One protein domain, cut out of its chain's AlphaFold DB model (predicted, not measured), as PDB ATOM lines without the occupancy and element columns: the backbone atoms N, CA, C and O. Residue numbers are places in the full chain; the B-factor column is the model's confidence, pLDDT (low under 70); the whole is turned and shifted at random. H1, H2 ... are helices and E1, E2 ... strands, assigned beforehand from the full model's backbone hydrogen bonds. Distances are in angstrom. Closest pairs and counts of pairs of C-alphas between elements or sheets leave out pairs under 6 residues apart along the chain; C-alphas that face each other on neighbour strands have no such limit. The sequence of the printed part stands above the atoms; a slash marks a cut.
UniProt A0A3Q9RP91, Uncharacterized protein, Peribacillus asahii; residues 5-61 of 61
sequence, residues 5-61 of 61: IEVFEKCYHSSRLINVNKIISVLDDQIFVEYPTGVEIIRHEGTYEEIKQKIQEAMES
ATOM      1  N   ILE A   5       5.038  -5.294  27.108       92.19
ATOM      2  CA  ILE A   5       5.175  -6.501  26.291       92.19
ATOM      3  C   ILE A   5       6.521  -6.479  25.575       92.19
ATOM      4  O   ILE A   5       6.976  -5.424  25.128       92.19
ATOM      5  N   GLU A   6       7.152  -7.642  25.454       91.88
ATOM      6  CA  GLU A   6       8.274  -7.832  24.541       91.88
ATOM      7  C   GLU A   6       7.737  -8.226  23.167       91.88
ATOM      8  O   GLU A   6       6.958  -9.175  23.025       91.88
ATOM      9  N   VAL A   7       8.158  -7.489  22.144       90.38
ATOM     10  CA  VAL A   7       7.834  -7.791  20.755       90.38
ATOM     11  C   VAL A   7       9.112  -7.994  19.969       90.38
ATOM     12  O   VAL A   7      10.052  -7.210  20.076       90.38
ATOM     13  N   PHE A   8       9.135  -9.052  19.168       89.75
ATOM     14  CA  PHE A   8      10.179  -9.255  18.179       89.75
ATOM     15  C   PHE A   8       9.783  -8.531  16.897       89.75
ATOM     16  O   PHE A   8       8.716  -8.807  16.341       89.75
ATOM     17  N   GLU A   9      10.603  -7.570  16.483       87.00
ATOM     18  CA  GLU A   9      10.339  -6.726  15.328       87.00
ATOM     19  C   GLU A   9      10.940  -7.338  14.064       87.00
ATOM     20  O   GLU A   9      12.157  -7.486  13.927       87.00
ATOM     21  N   LYS A  10      10.071  -7.652  13.103       82.06
ATOM     22  CA  LYS A  10      10.431  -8.383  11.885       82.06
ATOM     23  C   LYS A  10      11.431  -7.633  11.003       82.06
ATOM     24  O   LYS A  10      12.237  -8.258  10.327       82.06
ATOM     25  N   CYS A  11      11.378  -6.300  10.991       81.62
ATOM     26  CA  CYS A  11      12.221  -5.473  10.124       81.62
ATOM     27  C   CYS A  11      13.676  -5.380  10.594       81.62
ATOM     28  O   CYS A  11      14.576  -5.303   9.762       81.62
ATOM     29  N   TYR A  12      13.904  -5.390  11.908       83.38
ATOM     30  CA  TYR A  12      15.237  -5.237  12.499       83.38
ATOM     31  C   TYR A  12      15.771  -6.533  13.114       83.38
ATOM     32  O   TYR A  12      16.905  -6.553  13.585       83.38
ATOM     33  N   HIS A  13      14.971  -7.609  13.098       85.12
ATOM     34  CA  HIS A  13      15.278  -8.887  13.742       85.12
ATOM     35  C   HIS A  13      15.735  -8.704  15.199       85.12
ATOM     36  O   HIS A  13      16.713  -9.303  15.649       85.12
ATOM     37  N   SER A  14      15.037  -7.834  15.931       88.62
ATOM     38  CA  SER A  14      15.391  -7.442  17.294       88.62
ATOM     39  C   SER A  14      14.170  -7.385  18.200       88.62
ATOM     40  O   SER A  14      13.093  -6.975  17.766       88.62
ATOM     41  N   SER A  15      14.353  -7.723  19.475       90.38
ATOM     42  CA  SER A  15      13.327  -7.541  20.503       90.38
ATOM     43  C   SER A  15      13.273  -6.104  21.020       90.38
ATOM     44  O   SER A  15      14.308  -5.463  21.223       90.38
ATOM     45  N   ARG A  16      12.067  -5.619  21.325       89.38
ATOM     46  CA  ARG A  16      11.832  -4.338  22.002       89.38
ATOM     47  C   ARG A  16      10.725  -4.464  23.043       89.38
ATOM     48  O   ARG A  16       9.741  -5.167  22.838       89.38
ATOM     49  N   LEU A  17      10.873  -3.731  24.146       91.94
ATOM     50  CA  LEU A  17       9.823  -3.576  25.151       91.94
ATOM     51  C   LEU A  17       8.905  -2.402  24.797       91.94
ATOM     52  O   LEU A  17       9.364  -1.268  24.637       91.94
ATOM     53  N   ILE A  18       7.603  -2.666  24.727       92.19
ATOM     54  CA  ILE A  18       6.560  -1.666  24.478       92.19
ATOM     55  C   ILE A  18       5.699  -1.527  25.727       92.19
ATOM     56  O   ILE A  18       5.238  -2.515  26.287       92.19
ATOM     57  N   ASN A  19       5.450  -0.287  26.146       93.31
ATOM     58  CA  ASN A  19       4.480   0.003  27.200       93.31
ATOM     59  C   ASN A  19       3.061  -0.154  26.640       93.31
ATOM     60  O   ASN A  19       2.692   0.598  25.736       93.31
ATOM     61  N   VAL A  20       2.257  -1.068  27.195       93.12
ATOM     62  CA  VAL A  20       0.900  -1.339  26.678       93.12
ATOM     63  C   VAL A  20      -0.018  -0.121  26.728       93.12
ATOM     64  O   VAL A  20      -0.877   0.023  25.871       93.12
ATOM     65  N   ASN A  21       0.216   0.824  27.644       92.00
ATOM     66  CA  ASN A  21      -0.586   2.050  27.733       92.00
ATOM     67  C   ASN A  21      -0.385   3.000  26.545       92.00
ATOM     68  O   ASN A  21      -1.122   3.971  26.413       92.00
ATOM     69  N   LYS A  22       0.648   2.772  25.729       93.94
ATOM     70  CA  LYS A  22       0.893   3.530  24.500       93.94
ATOM     71  C   LYS A  22       0.338   2.834  23.263       93.94
ATOM     72  O   LYS A  22       0.381   3.422  22.189       93.94
ATOM     73  N   ILE A  23      -0.126   1.591  23.385       94.19
ATOM     74  CA  ILE A  23      -0.697   0.858  22.259       94.19
ATOM     75  C   ILE A  23      -2.106   1.390  22.028       94.19
ATOM     76  O   ILE A  23      -2.966   1.288  22.898       94.19
ATOM     77  N   ILE A  24      -2.329   1.959  20.849       95.56
ATOM     78  CA  ILE A  24      -3.628   2.525  20.466       95.56
ATOM     79  C   ILE A  24      -4.445   1.556  19.612       95.56
ATOM     80  O   ILE A  24      -5.671   1.629  19.595       95.56
ATOM     81  N   SER A  25      -3.781   0.652  18.885       95.00
ATOM     82  CA  SER A  25      -4.438  -0.338  18.035       95.00
ATOM     83  C   SER A  25      -3.495  -1.483  17.670       95.00
ATOM     84  O   SER A  25      -2.271  -1.335  17.707       95.00
ATOM     85  N   VAL A  26      -4.084  -2.610  17.278       94.25
ATOM     86  CA  VAL A  26      -3.395  -3.757  16.681       94.25
ATOM     87  C   VAL A  26      -4.178  -4.166  15.437       94.25
ATOM     88  O   VAL A  26      -5.401  -4.296  15.497       94.25
ATOM     89  N   LEU A  27      -3.480  -4.363  14.320       94.19
ATOM     90  CA  LEU A  27      -4.053  -4.817  13.053       94.19
ATOM     91  C   LEU A  27      -3.114  -5.857  12.441       94.19
ATOM     92  O   LEU A  27      -1.962  -5.534  12.166       94.19
ATOM     93  N   ASP A  28      -3.595  -7.079  12.221       92.44
ATOM     94  CA  ASP A  28      -2.778  -8.203  11.742       92.44
ATOM     95  C   ASP A  28      -1.487  -8.379  12.569       92.44
ATOM     96  O   ASP A  28      -1.556  -8.704  13.753       92.44
ATOM     97  N   ASP A  29      -0.320  -8.151  11.961       91.62
ATOM     98  CA  ASP A  29       1.009  -8.236  12.576       91.62
ATOM     99  C   ASP A  29       1.547  -6.870  13.049       91.62
ATOM    100  O   ASP A  29       2.723  -6.733  13.385       91.62
ATOM    101  N   GLN A  30       0.710  -5.830  13.065       93.81
ATOM    102  CA  GLN A  30       1.109  -4.442  13.301       93.81
ATOM    103  C   GLN A  30       0.591  -3.917  14.634       93.81
ATOM    104  O   GLN A  30      -0.600  -3.989  14.935       93.81
ATOM    105  N   ILE A  31       1.490  -3.308  15.401       94.94
ATOM    106  CA  ILE A  31       1.198  -2.656  16.676       94.94
ATOM    107  C   ILE A  31       1.387  -1.156  16.492       94.94
ATOM    108  O   ILE A  31       2.483  -0.693  16.173       94.94
ATOM    109  N   PHE A  32       0.319  -0.398  16.710       95.88
ATOM    110  CA  PHE A  32       0.327   1.057  16.618       95.88
ATOM    111  C   PHE A  32       0.598   1.634  18.002       95.88
ATOM    112  O   PHE A  32      -0.180   1.412  18.934       95.88
ATOM    113  N   VAL A  33       1.699   2.372  18.135       95.56
ATOM    114  CA  VAL A  33       2.166   2.919  19.411       95.56
ATOM    115  C   VAL A  33       2.245   4.439  19.339       95.56
ATOM    116  O   VAL A  33       2.911   4.999  18.470       95.56
ATOM    117  N   GLU A  34       1.582   5.117  20.269       96.44
ATOM    118  CA  GLU A  34       1.601   6.572  20.373       96.44
ATOM    119  C   GLU A  34       2.845   7.067  21.129       96.44
ATOM    120  O   GLU A  34       3.110   6.725  22.290       96.44
ATOM    121  N   TYR A  35       3.611   7.930  20.467       92.50
ATOM    122  CA  TYR A  35       4.732   8.670  21.030       92.50
ATOM    123  C   TYR A  35       4.502  10.180  20.888       92.50
ATOM    124  O   TYR A  35       3.739  10.618  20.030       92.50
ATOM    125  N   PRO A  36       5.209  11.021  21.670       93.56
ATOM    126  CA  PRO A  36       5.112  12.478  21.527       93.56
ATOM    127  C   PRO A  36       5.439  12.994  20.117       93.56
ATOM    128  O   PRO A  36       4.995  14.068  19.732       93.56
ATOM    129  N   THR A  37       6.233  12.239  19.356       94.00
ATOM    130  CA  THR A  37       6.647  12.563  17.986       94.00
ATOM    131  C   THR A  37       5.674  12.065  16.913       94.00
ATOM    132  O   THR A  37       5.895  12.346  15.739       94.00
ATOM    133  N   GLY A  38       4.631  11.317  17.284       95.56
ATOM    134  CA  GLY A  38       3.667  10.717  16.362       95.56
ATOM    135  C   GLY A  38       3.378   9.248  16.670       95.56
ATOM    136  O   GLY A  38       3.725   8.735  17.733       95.56
ATOM    137  N   VAL A  39       2.741   8.566  15.718       96.12
ATOM    138  CA  VAL A  39       2.430   7.134  15.817       96.12
ATOM    139  C   VAL A  39       3.535   6.323  15.145       96.12
ATOM    140  O   VAL A  39       3.859   6.550  13.982       96.12
ATOM    141  N   GLU A  40       4.099   5.370  15.881       94.12
ATOM    142  CA  GLU A  40       5.032   4.369  15.366       94.12
ATOM    143  C   GLU A  40       4.267   3.074  15.060       94.12
ATOM    144  O   GLU A  40       3.380   2.678  15.821       94.12
ATOM    145  N   ILE A  41       4.606   2.416  13.950       94.00
ATOM    146  CA  ILE A  41       4.030   1.125  13.557       94.00
ATOM    147  C   ILE A  41       5.118   0.070  13.698       94.00
ATOM    148  O   ILE A  41       6.100   0.094  12.959       94.00
ATOM    149  N   ILE A  42       4.923  -0.864  14.624       92.31
ATOM    150  CA  ILE A  42       5.874  -1.938  14.909       92.31
ATOM    151  C   ILE A  42       5.329  -3.234  14.315       92.31
ATOM    152  O   ILE A  42       4.222  -3.652  14.649       92.31
ATOM    153  N   ARG A  43       6.103  -3.868  13.427       91.56
ATOM    154  CA  ARG A  43       5.735  -5.148  12.802       91.56
ATOM    155  C   ARG A  43       6.243  -6.313  13.635       91.56
ATOM    156  O   ARG A  43       7.446  -6.578  13.652       91.56
ATOM    157  N   HIS A  44       5.333  -6.996  14.308       87.69
ATOM    158  CA  HIS A  44       5.622  -8.150  15.141       87.69
ATOM    159  C   HIS A  44       5.700  -9.441  14.317       87.69
ATOM    160  O   HIS A  44       4.933  -9.650  13.385       87.69
ATOM    161  N   GLU A  45       6.597 -10.352  14.683       85.62
ATOM    162  CA  GLU A  45       6.588 -11.725  14.173       85.62
ATOM    163  C   GLU A  45       5.556 -12.587  14.926       85.62
ATOM    164  O   GLU A  45       5.907 -13.462  15.714       85.62
ATOM    165  N   GLY A  46       4.271 -12.291  14.722       85.44
ATOM    166  CA  GLY A  46       3.153 -13.015  15.327       85.44
ATOM    167  C   GLY A  46       1.808 -12.610  14.729       85.44
ATOM    168  O   GLY A  46       1.703 -11.639  13.981       85.44
ATOM    169  N   THR A  47       0.777 -13.379  15.045       89.19
ATOM    170  CA  THR A  47      -0.609 -13.128  14.644       89.19
ATOM    171  C   THR A  47      -1.274 -12.084  15.537       89.19
ATOM    172  O   THR A  47      -0.868 -11.856  16.678       89.19
ATOM    173  N   TYR A  48      -2.363 -11.497  15.038       91.06
ATOM    174  CA  TYR A  48      -3.202 -10.575  15.803       91.06
ATOM    175  C   TYR A  48      -3.622 -11.146  17.170       91.06
ATOM    176  O   TYR A  48      -3.532 -10.452  18.181       91.06
ATOM    177  N   GLU A  49      -4.031 -12.419  17.218       93.75
ATOM    178  CA  GLU A  49      -4.487 -13.056  18.460       93.75
ATOM    179  C   GLU A  49      -3.346 -13.243  19.469       93.75
ATOM    180  O   GLU A  49      -3.530 -12.976  20.656       93.75
ATOM    181  N   GLU A  50      -2.142 -13.604  19.013       91.31
ATOM    182  CA  GLU A  50      -0.961 -13.714  19.882       91.31
ATOM    183  C   GLU A  50      -0.561 -12.355  20.470       91.31
ATOM    184  O   GLU A  50      -0.240 -12.254  21.656       91.31
ATOM    185  N   ILE A  51      -0.606 -11.288  19.664       91.88
ATOM    186  CA  ILE A  51      -0.331  -9.922  20.135       91.88
ATOM    187  C   ILE A  51      -1.372  -9.511  21.174       91.88
ATOM    188  O   ILE A  51      -1.027  -8.999  22.241       91.88
ATOM    189  N   LYS A  52      -2.651  -9.740  20.873       92.44
ATOM    190  CA  LYS A  52      -3.763  -9.367  21.745       92.44
ATOM    191  C   LYS A  52      -3.699 -10.102  23.082       92.44
ATOM    192  O   LYS A  52      -3.875  -9.465  24.120       92.44
ATOM    193  N   GLN A  53      -3.390 -11.398  23.067       93.06
ATOM    194  CA  GLN A  53      -3.204 -12.187  24.279       93.06
ATOM    195  C   GLN A  53      -2.059 -11.630  25.139       93.06
ATOM    196  O   GLN A  53      -2.265 -11.368  26.322       93.06
ATOM    197  N   LYS A  54      -0.890 -11.349  24.544       91.31
ATOM    198  CA  LYS A  54       0.249 -10.743  25.264       91.31
ATOM    199  C   LYS A  54      -0.115  -9.409  25.916       91.31
ATOM    200  O   LYS A  54       0.297  -9.139  27.042       91.31
ATOM    201  N   ILE A  55      -0.868  -8.560  25.211       91.81
ATOM    202  CA  ILE A  55      -1.325  -7.271  25.747       91.81
ATOM    203  C   ILE A  55      -2.253  -7.489  26.944       91.81
ATOM    204  O   ILE A  55      -2.074  -6.831  27.966       91.81
ATOM    205  N   GLN A  56      -3.210  -8.413  26.835       91.81
ATOM    206  CA  GLN A  56      -4.157  -8.708  27.908       91.81
ATOM    207  C   GLN A  56      -3.443  -9.218  29.169       91.81
ATOM    208  O   GLN A  56      -3.645  -8.666  30.249       91.81
ATOM    209  N   GLU A  57      -2.544 -10.192  29.026       91.19
ATOM    210  CA  GLU A  57      -1.748 -10.734  30.137       91.19
ATOM    211  C   GLU A  57      -0.912  -9.640  30.828       91.19
ATOM    212  O   GLU A  57      -0.829  -9.580  32.058       91.19
ATOM    213  N   ALA A  58      -0.341  -8.717  30.046       90.00
ATOM    214  CA  ALA A  58       0.433  -7.593  30.566       90.00
ATOM    215  C   ALA A  58      -0.420  -6.519  31.264       90.00
ATOM    216  O   ALA A  58       0.110  -5.765  32.081       90.00
ATOM    217  N   MET A  59      -1.715  -6.414  30.946       87.56
ATOM    218  CA  MET A  59      -2.647  -5.488  31.603       87.56
ATOM    219  C   MET A  59      -3.205  -6.038  32.922       87.56
ATOM    220  O   MET A  59      -3.565  -5.250  33.796       87.56
ATOM    221  N   GLU A  60      -3.269  -7.361  33.073       85.56
ATOM    222  CA  GLU A  60      -3.800  -8.046  34.261       85.56
ATOM    223  C   GLU A  60      -2.739  -8.278  35.368       85.56
ATOM    224  O   GLU A  60      -3.090  -8.700  36.470       85.56
ATOM    225  N   SER A  61      -1.461  -7.959  35.098       69.75
ATOM    226  CA  SER A  61      -0.284  -8.177  35.975       69.75
ATOM    227  C   SER A  61       0.184  -6.946  36.784       69.75
ATOM    228  O   SER A  61       0.506  -7.083  37.988       69.75
TER     229      SER A  61
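What this domain is: This is residues 5 to 61 of the 61 residues of an uncharacterized protein of Peribacillus asahii (UniProt A0A3Q9RP91). A small three-stranded sheet, E3, E4 and E5, stands next to a two-stranded hairpin, E1 and E2, and the helix H1 packs on both, near E3 of the sheet and E1 of the hairpin. The printed part has 57 residues, with five named strands and then one named helix along the chain, a mixed class. The larger sheet has the order E3, E4, E5 and is antiparallel, as is E1 with E2. The whole is compact, with a radius of gyration of the C-alphas of 10.5 A and spans of 28 by 24 by 18 A.

Where its parts are: In the larger sheet E3 is residues 23 to 27, 11.3 A long, E4 is residues 30 to 35, 15.6 A, and E5 is residues 38 to 43, 16.4 A. E1, residues 5 to 9, 12.1 A, begins at C-alpha 5 (5.175, -6.501, 26.291), and E2 is residues 14 to 19, 16.5 A. H1, residues 48 to 60, 18.6 A, ends at C-alpha 60 (-3.800, -8.046, 34.261).

How they stand to each other: E3, E4 and E5 form a meander, each strand the antiparallel neighbour of the one before; N 24 and O 32 are 2.9 A apart, and so are N 33 and O 40, within hydrogen-bond range. H1 is on this sheet at a height of 10.7 A, over E3 and only just over E4, on which 3 of its 13 C-alphas fall. It runs along the strands, at 8 degrees to E3 on the local plane. The closest C-alphas of E3 and H1 are those of Leu 27 and Tyr 48, 6.4 A. E1 and E2 form an antiparallel hairpin at 145 degrees, with N 7 and O 16 at 2.9 A. The closest C-alphas of E1 and H1 are those of Ile 5 and Ala 58, 6.5 A, and those of E1 and E5 are Glu 9 and Arg 43, 5.5 A. E2 and H1 are apart. In H1 every O i to N i+4 pair is within hydrogen-bond range.

The domain as a whole: The C-alphas farthest apart are those of Cys 11 and Glu 60, 29.1 A. The printed part has no cut, and its links between named elements are tight. The mean pLDDT of the printed part is 91.0, and residue 61 is under 70.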